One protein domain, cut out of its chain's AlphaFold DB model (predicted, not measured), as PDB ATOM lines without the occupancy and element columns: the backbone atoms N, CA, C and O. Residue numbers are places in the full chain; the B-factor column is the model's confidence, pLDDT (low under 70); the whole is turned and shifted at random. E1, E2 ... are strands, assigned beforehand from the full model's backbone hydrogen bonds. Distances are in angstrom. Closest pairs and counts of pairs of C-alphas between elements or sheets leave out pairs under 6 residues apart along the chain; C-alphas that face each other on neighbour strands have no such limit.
ATOM      1  N   SER A  63      40.697   8.689  -3.226       94.81
ATOM      2  CA  SER A  63      40.923   8.800  -4.666       94.81
ATOM      3  C   SER A  63      42.108   9.708  -4.951       94.81
ATOM      4  O   SER A  63      42.318  10.714  -4.267       94.81
ATOM      5  N   GLN A  64      42.879   9.374  -5.984       94.38
ATOM      6  CA  GLN A  64      43.855  10.309  -6.528       94.38
ATOM      7  C   GLN A  64      43.118  11.493  -7.150       94.38
ATOM      8  O   GLN A  64      42.095  11.339  -7.821       94.38
ATOM      9  N   SER A  65      43.631  12.688  -6.892       95.69
ATOM     10  CA  SER A  65      43.028  13.929  -7.345       95.69
ATOM     11  C   SER A  65      44.083  14.906  -7.821       95.69
ATOM     12  O   SER A  65      45.219  14.898  -7.348       95.69
ATOM     13  N   SER A  66      43.688  15.788  -8.727       95.00
ATOM     14  CA  SER A  66      44.499  16.909  -9.167       95.00
ATOM     15  C   SER A  66      44.036  18.161  -8.424       95.00
ATOM     16  O   SER A  66      42.898  18.611  -8.579       95.00
ATOM     17  N   TYR A  67      44.892  18.721  -7.569       95.75
ATOM     18  CA  TYR A  67      44.520  19.872  -6.735       95.75
ATOM     19  C   TYR A  67      44.846  21.201  -7.405       95.75
ATOM     20  O   TYR A  67      44.061  22.143  -7.385       95.75
ATOM     21  N   ARG A  68      46.033  21.293  -7.994       96.12
ATOM     22  CA  ARG A  68      46.523  22.440  -8.764       96.12
ATOM     23  C   ARG A  68      47.263  21.904  -9.990       96.12
ATOM     24  O   ARG A  68      47.581  20.712  -9.993       96.12
ATOM     25  N   PRO A  69      47.537  22.740 -11.007       97.19
ATOM     26  CA  PRO A  69      48.184  22.266 -12.221       97.19
ATOM     27  C   PRO A  69      49.464  21.493 -11.894       97.19
ATOM     28  O   PRO A  69      50.280  21.958 -11.094       97.19
ATOM     29  N   PHE A  70      49.593  20.294 -12.467       96.44
ATOM     30  CA  PHE A  70      50.740  19.398 -12.269       96.44
ATOM     31  C   PHE A  70      51.002  19.029 -10.799       96.44
ATOM     32  O   PHE A  70      52.143  18.951 -10.348       96.44
ATOM     33  N   THR A  71      49.937  18.887 -10.003       94.25
ATOM     34  CA  THR A  71      50.016  18.492  -8.591       94.25
ATOM     35  C   THR A  71      48.926  17.481  -8.252       94.25
ATOM     36  O   THR A  71      47.792  17.863  -7.931       94.25
ATOM     37  N   GLN A  72      49.292  16.201  -8.263       94.56
ATOM     38  CA  GLN A  72      48.456  15.149  -7.700       94.56
ATOM     39  C   GLN A  72      48.547  15.089  -6.170       94.56
ATOM     40  O   GLN A  72      49.564  15.431  -5.567       94.56
ATOM     41  N   GLN A  73      47.448  14.679  -5.538       94.94
ATOM     42  CA  GLN A  73      47.367  14.361  -4.114       94.94
ATOM     43  C   GLN A  73      46.192  13.412  -3.841       94.94
ATOM     44  O   GLN A  73      45.251  13.320  -4.635       94.94
ATOM     45  N   TRP A  74      46.198  12.766  -2.678       96.44
ATOM     46  CA  TRP A  74      45.039  12.018  -2.198       96.44
ATOM     47  C   TRP A  74      43.901  12.952  -1.772       96.44
ATOM     48  O   TRP A  74      44.114  13.944  -1.070       96.44
ATOM     49  N   LEU A  75      42.685  12.604  -2.178       96.44
ATOM     50  CA  LEU A  75      41.430  13.220  -1.764       96.44
ATOM     51  C   LEU A  75      40.582  12.171  -1.045       96.44
ATOM     52  O   LEU A  75      40.376  11.076  -1.561       96.44
ATOM     53  N   TYR A  76      40.039  12.531   0.118       97.12
ATOM     54  CA  TYR A  76      38.904  11.808   0.689       97.12
ATOM     55  C   TYR A  76      37.625  12.295  -0.001       97.12
ATOM     56  O   TYR A  76      37.044  13.315   0.380       97.12
ATOM     57  N   TYR A  77      37.268  11.605  -1.081       95.69
ATOM     58  CA  TYR A  77      36.192  11.933  -2.002       95.69
ATOM     59  C   TYR A  77      34.866  11.343  -1.510       95.69
ATOM     60  O   TYR A  77      34.461  10.240  -1.871       95.69
ATOM     61  N   ASN A  78      34.199  12.080  -0.626       94.62
ATOM     62  CA  ASN A  78      33.022  11.627   0.099       94.62
ATOM     63  C   ASN A  78      31.928  12.707   0.121       94.62
ATOM     64  O   ASN A  78      32.161  13.857   0.498       94.62
ATOM     65  N   ARG A  79      30.694  12.312  -0.219       92.94
ATOM     66  CA  ARG A  79      29.530  13.212  -0.324       92.94
ATOM     67  C   ARG A  79      29.203  13.960   0.973       92.94
ATOM     68  O   ARG A  79      28.587  15.016   0.906       92.94
ATOM     69  N   ASN A  80      29.577  13.430   2.136       92.62
ATOM     70  CA  ASN A  80      29.291  14.051   3.429       92.62
ATOM     71  C   ASN A  80      30.383  15.011   3.897       92.62
ATOM     72  O   ASN A  80      30.089  15.950   4.631       92.62
ATOM     73  N   PHE A  81      31.627  14.807   3.461       94.06
ATOM     74  CA  PHE A  81      32.774  15.609   3.898       94.06
ATOM     75  C   PHE A  81      33.296  16.578   2.830       94.06
ATOM     76  O   PHE A  81      34.213  17.353   3.102       94.06
ATOM     77  N   ASN A  82      32.705  16.582   1.635       94.31
ATOM     78  CA  ASN A  82      32.960  17.577   0.600       94.31
ATOM     79  C   ASN A  82      31.708  18.435   0.379       94.31
ATOM     80  O   ASN A  82      30.650  17.916   0.039       94.31
ATOM     81  N   ASP A  83      31.847  19.751   0.542       90.50
ATOM     82  CA  ASP A  83      30.724  20.701   0.487       90.50
ATOM     83  C   ASP A  83      30.049  20.757  -0.895       90.50
ATOM     84  O   ASP A  83      28.830  20.861  -0.999       90.50
ATOM     85  N   GLY A  84      30.839  20.618  -1.964       87.44
ATOM     86  CA  GLY A  84      30.361  20.600  -3.342       87.44
ATOM     87  C   GLY A  84      31.054  19.521  -4.162       87.44
ATOM     88  O   GLY A  84      32.170  19.719  -4.632       87.44
ATOM     89  N   ILE A  85      30.382  18.384  -4.366       90.81
ATOM     90  CA  ILE A  85      30.844  17.326  -5.289       90.81
ATOM     91  C   ILE A  85      30.289  17.490  -6.713       90.81
ATOM     92  O   ILE A  85      30.763  16.831  -7.636       90.81
ATOM     93  N   TYR A  86      29.295  18.366  -6.897       93.69
ATOM     94  CA  TYR A  86      28.671  18.688  -8.185       93.69
ATOM     95  C   TYR A  86      28.326  17.435  -9.014       93.69
ATOM     96  O   TYR A  86      27.778  16.467  -8.491       93.69
ATOM     97  N   GLN A  87      28.637  17.457 -10.313       94.12
ATOM     98  CA  GLN A  87      28.477  16.324 -11.227       94.12
ATOM     99  C   GLN A  87      29.718  15.423 -11.268       94.12
ATOM    100  O   GLN A  87      29.743  14.478 -12.050       94.12
ATOM    101  N   MET A  88      30.735  15.674 -10.432       95.38
ATOM    102  CA  MET A  88      31.976  14.899 -10.444       95.38
ATOM    103  C   MET A  88      31.741  13.386 -10.276       95.38
ATOM    104  O   MET A  88      32.373  12.647 -11.021       95.38
ATOM    105  N   PRO A  89      30.775  12.896  -9.458       94.75
ATOM    106  CA  PRO A  89      30.511  11.456  -9.359       94.75
ATOM    107  C   PRO A  89      29.977  10.821 -10.647       94.75
ATOM    108  O   PRO A  89      30.007   9.609 -10.782       94.75
ATOM    109  N   ARG A  90      29.471  11.622 -11.592       94.56
ATOM    110  CA  ARG A  90      29.061  11.151 -12.922       94.56
ATOM    111  C   ARG A  90      30.200  11.210 -13.938       94.56
ATOM    112  O   ARG A  90      30.044  10.746 -15.057       94.56
ATOM    113  N   ILE A  91      31.330  11.816 -13.586       95.69
ATOM    114  CA  ILE A  91      32.533  11.886 -14.427       95.69
ATOM    115  C   ILE A  91      33.551  10.852 -13.941       95.69
ATOM    116  O   ILE A  91      34.086  10.087 -14.739       95.69
ATOM    117  N   PHE A  92      33.767  10.822 -12.627       95.69
ATOM    118  CA  PHE A  92      34.606   9.890 -11.889       95.69
ATOM    119  C   PHE A  92      33.795   9.380 -10.684       95.69
ATOM    120  O   PHE A  92      33.718  10.073  -9.668       95.69
ATOM    121  N   PRO A  93      33.126   8.220 -10.784       94.69
ATOM    122  CA  PRO A  93      32.307   7.687  -9.699       94.69
ATOM    123  C   PRO A  93      33.108   7.393  -8.427       94.69
ATOM    124  O   PRO A  93      34.221   6.872  -8.468       94.69
ATOM    125  N   ILE A  94      32.523   7.724  -7.272       93.19
ATOM    126  CA  ILE A  94      33.156   7.515  -5.961       93.19
ATOM    127  C   ILE A  94      33.395   6.016  -5.747       93.19
ATOM    128  O   ILE A  94      32.466   5.214  -5.855       93.19
ATOM    129  N   GLY A  95      34.631   5.648  -5.409       90.50
ATOM    130  CA  GLY A  95      35.015   4.268  -5.112       90.50
ATOM    131  C   GLY A  95      35.048   3.325  -6.308       90.50
ATOM    132  O   GLY A  95      35.111   2.114  -6.103       90.50
ATOM    133  N   GLN A  96      35.026   3.849  -7.536       90.00
ATOM    134  CA  GLN A  96      35.192   3.052  -8.750       90.00
ATOM    135  C   GLN A  96      36.303   3.637  -9.620       90.00
ATOM    136  O   GLN A  96      36.326   4.832  -9.910       90.00
ATOM    137  N   ALA A  97      37.227   2.781 -10.051       89.00
ATOM    138  CA  ALA A  97      38.237   3.156 -11.027       89.00
ATOM    139  C   ALA A  97      37.603   3.140 -12.422       89.00
ATOM    140  O   ALA A  97      37.196   2.085 -12.907       89.00
ATOM    141  N   VAL A  98      37.515   4.309 -13.052       92.25
ATOM    142  CA  VAL A  98      37.023   4.458 -14.425       92.25
ATOM    143  C   VAL A  98      38.027   5.247 -15.250       92.25
ATOM    144  O   VAL A  98      38.677   6.164 -14.745       92.25
ATOM    145  N   GLU A  99      38.127   4.927 -16.535       93.38
ATOM    146  CA  GLU A  99      38.911   5.733 -17.462       93.38
ATOM    147  C   GLU A  99      38.073   6.904 -17.971       93.38
ATOM    148  O   GLU A  99      37.002   6.737 -18.556       93.38
ATOM    149  N   ASN A 100      38.546   8.125 -17.760       97.06
ATOM    150  CA  ASN A 100      37.922   9.303 -18.344       97.06
ATOM    151  C   ASN A 100      38.965  10.394 -18.570       97.06
ATOM    152  O   ASN A 100      40.045  10.388 -17.977       97.06
ATOM    153  N   ARG A 101      38.634  11.349 -19.433       97.75
ATOM    154  CA  ARG A 101      39.414  12.568 -19.642       97.75
ATOM    155  C   ARG A 101      38.489  13.755 -19.507       97.75
ATOM    156  O   ARG A 101      37.336  13.702 -19.924       97.75
ATOM    157  N   MET A 102      38.999  14.828 -18.930       97.75
ATOM    158  CA  MET A 102      38.210  16.014 -18.650       97.75
ATOM    159  C   MET A 102      39.019  17.258 -18.974       97.75
ATOM    160  O   MET A 102      40.109  17.454 -18.435       97.75
ATOM    161  N   ILE A 103      38.478  18.091 -19.860       98.50
ATOM    162  CA  ILE A 103      39.026  19.408 -20.169       98.50
ATOM    163  C   ILE A 103      38.562  20.363 -19.077       98.50
ATOM    164  O   ILE A 103      37.365  20.531 -18.851       98.50
ATOM    165  N   GLN A 104      39.512  20.989 -18.402       97.19
ATOM    166  CA  GLN A 104      39.263  21.993 -17.384       97.19
ATOM    167  C   GLN A 104      39.639  23.364 -17.905       97.19
ATOM    168  O   GLN A 104      40.738  23.539 -18.431       97.19
ATOM    169  N   ILE A 105      38.761  24.336 -17.699       96.75
ATOM    170  CA  ILE A 105      39.015  25.732 -18.049       96.75
ATOM    171  C   ILE A 105      38.897  26.636 -16.824       96.75
ATOM    172  O   ILE A 105      38.315  26.260 -15.795       96.75
ATOM    173  N   THR A 106      39.455  27.836 -16.956       94.38
ATOM    174  CA  THR A 106      39.194  28.966 -16.063       94.38
ATOM    175  C   THR A 106      37.688  29.234 -15.947       94.38
ATOM    176  O   THR A 106      36.963  29.188 -16.940       94.38
ATOM    177  N   GLY A 107      37.211  29.464 -14.724       91.44
ATOM    178  CA  GLY A 107      35.809  29.765 -14.449       91.44
ATOM    179  C   GLY A 107      35.414  31.184 -14.855       91.44
ATOM    180  O   GLY A 107      36.256  32.067 -15.020       91.44
ATOM    181  N   ILE A 108      34.106  31.405 -14.986       90.06
ATOM    182  CA  ILE A 108      33.540  32.715 -15.326       90.06
ATOM    183  C   ILE A 108      33.872  33.726 -14.219       90.06
ATOM    184  O   ILE A 108      33.726  33.433 -13.032       90.06
ATOM    185  N   GLY A 109      34.302  34.929 -14.602       86.25
ATOM    186  CA  GLY A 109      34.662  35.997 -13.667       86.25
ATOM    187  C   GLY A 109      36.054  35.857 -13.042       86.25
ATOM    188  O   GLY A 109      36.372  36.579 -12.094       86.25
ATOM    189  N   ALA A 110      36.891  34.947 -13.549       88.75
ATOM    190  CA  ALA A 110      38.306  34.925 -13.202       88.75
ATOM    191  C   ALA A 110      39.002  36.231 -13.612       88.75
ATOM    192  O   ALA A 110      38.615  36.900 -14.568       88.75
ATOM    193  N   LYS A 111      40.036  36.599 -12.856       87.38
ATOM    194  CA  LYS A 111      40.812  37.827 -13.077       87.38
ATOM    195  C   LYS A 111      42.087  37.564 -13.867       87.38
ATOM    196  O   LYS A 111      42.663  38.491 -14.421       87.38
ATOM    197  N   LYS A 112      42.555  36.320 -13.847       87.44
ATOM    198  CA  LYS A 112      43.683  35.832 -14.629       87.44
ATOM    199  C   LYS A 112      43.245  35.476 -16.039       87.44
ATOM    200  O   LYS A 112      42.082  35.167 -16.286       87.44
ATOM    201  N   ASP A 113      44.233  35.422 -16.921       89.19
ATOM    202  CA  ASP A 113      44.040  35.026 -18.308       89.19
ATOM    203  C   ASP A 113      43.438  33.622 -18.431       89.19
ATOM    204  O   ASP A 113      43.677  32.719 -17.613       89.19
ATOM    205  N   PHE A 114      42.665  33.435 -19.501       94.88
ATOM    206  CA  PHE A 114      42.064  32.153 -19.832       94.88
ATOM    207  C   PHE A 114      43.133  31.059 -19.919       94.88
ATOM    208  O   PHE A 114      44.175  31.208 -20.557       94.88
ATOM    209  N   SER A 115      42.869  29.934 -19.267       95.56
ATOM    210  CA  SER A 115      43.741  28.769 -19.252       95.56
ATOM    211  C   SER A 115      42.911  27.508 -19.404       95.56
ATOM    212  O   SER A 115      41.754  27.451 -18.985       95.56
ATOM    213  N   VAL A 116      43.533  26.481 -19.972       97.56
ATOM    214  CA  VAL A 116      42.922  25.170 -20.162       97.56
ATOM    215  C   VAL A 116      43.943  24.073 -19.859       97.56
ATOM    216  O   VAL A 116      45.119  24.207 -20.187       97.56
ATOM    217  N   LEU A 117      43.506  22.999 -19.205       98.12
ATOM    218  CA  LEU A 117      44.321  21.823 -18.888       98.12
ATOM    219  C   LEU A 117      43.436  20.576 -18.897       98.12
ATOM    220  O   LEU A 117      42.278  20.644 -18.498       98.12
ATOM    221  N   MET A 118      43.959  19.446 -19.361       98.19
ATOM    222  CA  MET A 118      43.244  18.173 -19.337       98.19
ATOM    223  C   MET A 118      43.719  17.343 -18.146       98.19
ATOM    224  O   MET A 118      44.911  17.299 -17.858       98.19
ATOM    225  N   THR A 119      42.792  16.665 -17.475       96.81
ATOM    226  CA  THR A 119      43.087  15.710 -16.399       96.81
ATOM    227  C   THR A 119      42.415  14.368 -16.675       96.81
ATOM    228  O   THR A 119      41.397  14.300 -17.371       96.81
ATOM    229  N   LYS A 120      42.985  13.303 -16.105       96.81
ATOM    230  CA  LYS A 120      42.426  11.941 -16.088       96.81
ATOM    231  C   LYS A 120      41.936  11.500 -14.700       96.81
ATOM    232  O   LYS A 120      41.587  10.344 -14.513       96.81
ATOM    233  N   VAL A 121      41.931  12.417 -13.730       95.88
ATOM    234  CA  VAL A 121      41.520  12.175 -12.338       95.88
ATOM    235  C   VAL A 121      40.583  13.276 -11.835       95.88
ATOM    236  O   VAL A 121      40.522  14.361 -12.426       95.88
ATOM    237  N   VAL A 122      39.907  13.016 -10.711       95.88
ATOM    238  CA  VAL A 122      39.070  13.992  -9.990       95.88
ATOM    239  C   VAL A 122      39.855  15.279  -9.743       95.88
ATOM    240  O   VAL A 122      41.014  15.231  -9.336       95.88
ATOM    241  N   SER A 123      39.240  16.436  -9.961       94.00
ATOM    242  CA  SER A 123      39.908  17.724  -9.794       94.00
ATOM    243  C   SER A 123      39.263  18.605  -8.729       94.00
ATOM    244  O   SER A 123      38.057  18.558  -8.487       94.00
ATOM    245  N   ASP A 124      40.089  19.432  -8.092       95.50
ATOM    246  CA  ASP A 124      39.632  20.479  -7.181       95.50
ATOM    247  C   ASP A 124      38.926  21.612  -7.941       95.50
ATOM    248  O   ASP A 124      39.350  22.015  -9.028       95.50
ATOM    249  N   VAL A 125      37.899  22.202  -7.323       94.19
ATOM    250  CA  VAL A 125      37.159  23.341  -7.898       94.19
ATOM    251  C   VAL A 125      38.064  24.549  -8.169       94.19
ATOM    252  O   VAL A 125      37.813  25.311  -9.096       94.19
ATOM    253  N   ASN A 126      39.158  24.707  -7.418       93.38
ATOM    254  CA  ASN A 126      40.137  25.779  -7.596       93.38
ATOM    255  C   ASN A 126      41.407  25.317  -8.334       93.38
ATOM    256  O   ASN A 126      42.446  25.980  -8.239       93.38
ATOM    257  N   MET A 127      41.346  24.200  -9.070       93.38
ATOM    258  CA  MET A 127      42.370  23.823 -10.054       93.38
ATOM    259  C   MET A 127      42.661  24.993 -11.007       93.38
ATOM    260  O   MET A 127      43.817  25.362 -11.233       93.38
ATOM    261  N   MET A 128      41.586  25.623 -11.484       93.62
ATOM    262  CA  MET A 128      41.588  26.881 -12.228       93.62
ATOM    263  C   MET A 128      40.906  27.978 -11.398       93.62
ATOM    264  O   MET A 128      40.052  27.684 -10.561       93.62
ATOM    265  N   GLU A 129      41.292  29.241 -11.589       92.12
ATOM    266  CA  GLU A 129      40.639  30.376 -10.920       92.12
ATOM    267  C   GLU A 129      39.167  30.517 -11.346       92.12
ATOM    268  O   GLU A 129      38.787  30.099 -12.437       92.12
ATOM    269  N   GLY A 130      38.335  31.103 -10.476       87.00
ATOM    270  CA  GLY A 130      36.929  31.405 -10.773       87.00
ATOM    271  C   GLY A 130      35.973  30.220 -10.615       87.00
ATOM    272  O   GLY A 130      34.814  30.327 -10.991       87.00
ATOM    273  N   GLY A 131      36.438  29.096 -10.061       91.12
ATOM    274  CA  GLY A 131      35.662  27.857 -10.004       91.12
ATOM    275  C   GLY A 131      35.706  27.136 -11.348       91.12
ATOM    276  O   GLY A 131      34.910  27.404 -12.250       91.12
ATOM    277  N   SER A 132      36.672  26.227 -11.479       92.25
ATOM    278  CA  SER A 132      36.982  25.517 -12.717       92.25
ATOM    279  C   SER A 132      35.749  24.850 -13.322       92.25
ATOM    280  O   SER A 132      35.035  24.106 -12.649       92.25
ATOM    281  N   GLN A 133      35.539  25.086 -14.616       95.06
ATOM    282  CA  GLN A 133      34.514  24.397 -15.394       95.06
ATOM    283  C   GLN A 133      35.123  23.185 -16.087       95.06
ATOM    284  O   GLN A 133      36.266  23.227 -16.546       95.06
ATOM    285  N   CYS A 134      34.356  22.102 -16.120       96.31
ATOM    286  CA  CYS A 134      34.834  20.770 -16.443       96.31
ATOM    287  C   CYS A 134      33.996  20.159 -17.569       96.31
ATOM    288  O   CYS A 134      32.791  19.975 -17.411       96.31
ATOM    289  N   PHE A 135      34.645  19.808 -18.677       97.62
ATOM    290  CA  PHE A 135      34.029  19.198 -19.853       97.62
ATOM    291  C   PHE A 135      34.581  17.778 -20.025       97.62
ATOM    292  O   PHE A 135      35.708  17.611 -20.507       97.62
ATOM    293  N   PRO A 136      33.855  16.750 -19.558       97.88
ATOM    294  CA  PRO A 136      34.319  15.372 -19.618       97.88
ATOM    295  C   PRO A 136      34.172  14.790 -21.025       97.88
ATOM    296  O   PRO A 136      33.360  15.262 -21.817       97.88
ATOM    297  N   ARG A 137      34.925  13.732 -21.329       98.00
ATOM    298  CA  ARG A 137      34.741  12.935 -22.546       98.00
ATOM    299  C   ARG A 137      33.562  11.977 -22.401       98.00
ATOM    300  O   ARG A 137      32.763  11.846 -23.332       98.00
ATOM    301  N   TYR A 138      33.453  11.339 -21.240       97.31
ATOM    302  CA  TYR A 138      32.411  10.369 -20.921       97.31
ATOM    303  C   TYR A 138      31.616  10.777 -19.686       97.31
ATOM    304  O   TYR A 138      32.121  11.470 -18.801       97.31
ATOM    305  N   ILE A 139      30.371  10.318 -19.623       96.38
ATOM    306  CA  ILE A 139      29.511  10.413 -18.448       96.38
ATOM    307  C   ILE A 139      29.122   8.993 -18.041       96.38
ATOM    308  O   ILE A 139      28.730   8.184 -18.880       96.38
ATOM    309  N   TYR A 140      29.226   8.724 -16.748       94.38
ATOM    310  CA  TYR A 140      28.852   7.483 -16.094       94.38
ATOM    311  C   TYR A 140      27.529   7.692 -15.364       94.38
ATOM    312  O   TYR A 140      27.412   8.562 -14.495       94.38
ATOM    313  N   ASP A 141      26.533   6.899 -15.736       87.00
ATOM    314  CA  ASP A 141      25.247   6.842 -15.058       87.00
ATOM    315  C   ASP A 141      25.148   5.519 -14.279       87.00
ATOM    316  O   ASP A 141      25.551   4.455 -14.765       87.00
ATOM    317  N   ASP A 142      24.614   5.584 -13.058       70.88
ATOM    318  CA  ASP A 142      24.286   4.385 -12.291       70.88
ATOM    319  C   ASP A 142      23.219   3.603 -13.066       70.88
ATOM    320  O   ASP A 142      22.149   4.139 -13.374       70.88
ATOM    321  N   VAL A 143      23.480   2.331 -13.388       55.53
ATOM    322  CA  VAL A 143      22.432   1.481 -13.959       55.53
ATOM    323  C   VAL A 143      21.342   1.349 -12.894       55.53
ATOM    324  O   VAL A 143      21.644   0.928 -11.772       55.53
ATOM    325  N   PRO A 144      20.073   1.690 -13.189       44.84
ATOM    326  CA  PRO A 144      19.008   1.478 -12.231       44.84
ATOM    327  C   PRO A 144      18.888  -0.025 -11.987       44.84
ATOM    328  O   PRO A 144      18.358  -0.769 -12.813       44.84
ATOM    329  N   GLY A 168      29.025  -2.455 -14.085       63.62
ATOM    330  CA  GLY A 168      27.596  -2.130 -13.846       63.62
ATOM    331  C   GLY A 168      27.195  -0.648 -13.994       63.62
ATOM    332  O   GLY A 168      26.132  -0.253 -13.522       63.62
ATOM    333  N   LEU A 169      28.051   0.155 -14.622       76.75
ATOM    334  CA  LEU A 169      27.913   1.577 -14.873       76.75
ATOM    335  C   LEU A 169      27.660   1.733 -16.362       76.75
ATOM    336  O   LEU A 169      28.356   1.136 -17.186       76.75
ATOM    337  N   HIS A 170      26.673   2.545 -16.713       87.25
ATOM    338  CA  HIS A 170      26.410   2.861 -18.103       87.25
ATOM    339  C   HIS A 170      27.288   4.047 -18.509       87.25
ATOM    340  O   HIS A 170      27.058   5.176 -18.071       87.25
ATOM    341  N   CYS A 171      28.308   3.784 -19.324       92.12
ATOM    342  CA  CYS A 171      29.170   4.811 -19.898       92.12
ATOM    343  C   CYS A 171      28.563   5.327 -21.207       92.12
ATOM    344  O   CYS A 171      28.211   4.541 -22.082       92.12
ATOM    345  N   ARG A 172      28.454   6.649 -21.351       93.94
ATOM    346  CA  ARG A 172      27.991   7.301 -22.583       93.94
ATOM    347  C   ARG A 172      28.851   8.505 -22.940       93.94
ATOM    348  O   ARG A 172      29.479   9.118 -22.073       93.94
ATOM    349  N   ASP A 173      28.834   8.890 -24.211       95.81
ATOM    350  CA  ASP A 173      29.518  10.098 -24.664       95.81
ATOM    351  C   ASP A 173      28.940  11.362 -24.011       95.81
ATOM    352  O   ASP A 173      27.723  11.533 -23.888       95.81
ATOM    353  N   ALA A 174      29.827  12.286 -23.639       96.50
ATOM    354  CA  ALA A 174      29.440  13.637 -23.239       96.50
ATOM    355  C   ALA A 174      29.194  14.563 -24.444       96.50
ATOM    356  O   ALA A 174      28.501  15.570 -24.316       96.50
TER     357      ALA A 174
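What this domain is: This is residues 63 to 144 and 168 to 174 of the 390 residues of the protein "Type_ISP_C domain-containing protein" of Bartonella birtlesii LL-WM9 (UniProt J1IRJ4). With little regular structure, a small antiparallel sheet, E4-E3-E5, has hairpin E1-E2 over part of one face, with residues of the loop 120 to 132 between, and the antiparallel pair E6-E7 at one end. The 89 printed residues hold seven named strands, E1 to E7 in order, and no named helix; under half are in named elements, class all strand. It is compact, radius of gyration of the C-alphas 13.0 A, spanning 42 by 28 by 21 A.

How they stand to each other: E3, residues 102 to 105, is antiparallel to edge strands E4, 116 to 119, with N 104 and O 117 2.8 A apart, and E5, 133 to 136, with N 135 and O 103 2.8 A apart. E5 runs on into E6, 138 to 142, at 82 degrees. E6 is antiparallel to E7, 169 to 173; N 139 and O 172 are 2.9 A apart. E1, 63 to 68, and E2, 71 to 76, form a hairpin; N 65 and O 73 are 2.8 A apart.

Where its parts are: E1, 15.3 A long, begins at C-alpha 63 (40.923, 8.800, -4.666); E7, 13.1 A, ends at C-alpha 173 (29.518, 10.098, -24.664). E2 measures 15.9 A.

The domain as a whole: Residues 145 to 167 are not printed; C-alphas 144 and 168 are 9.5 A apart. Links E2 to E3 and E4 to E5 are long. Residues 143, 144 and 168 have pLDDT under 70.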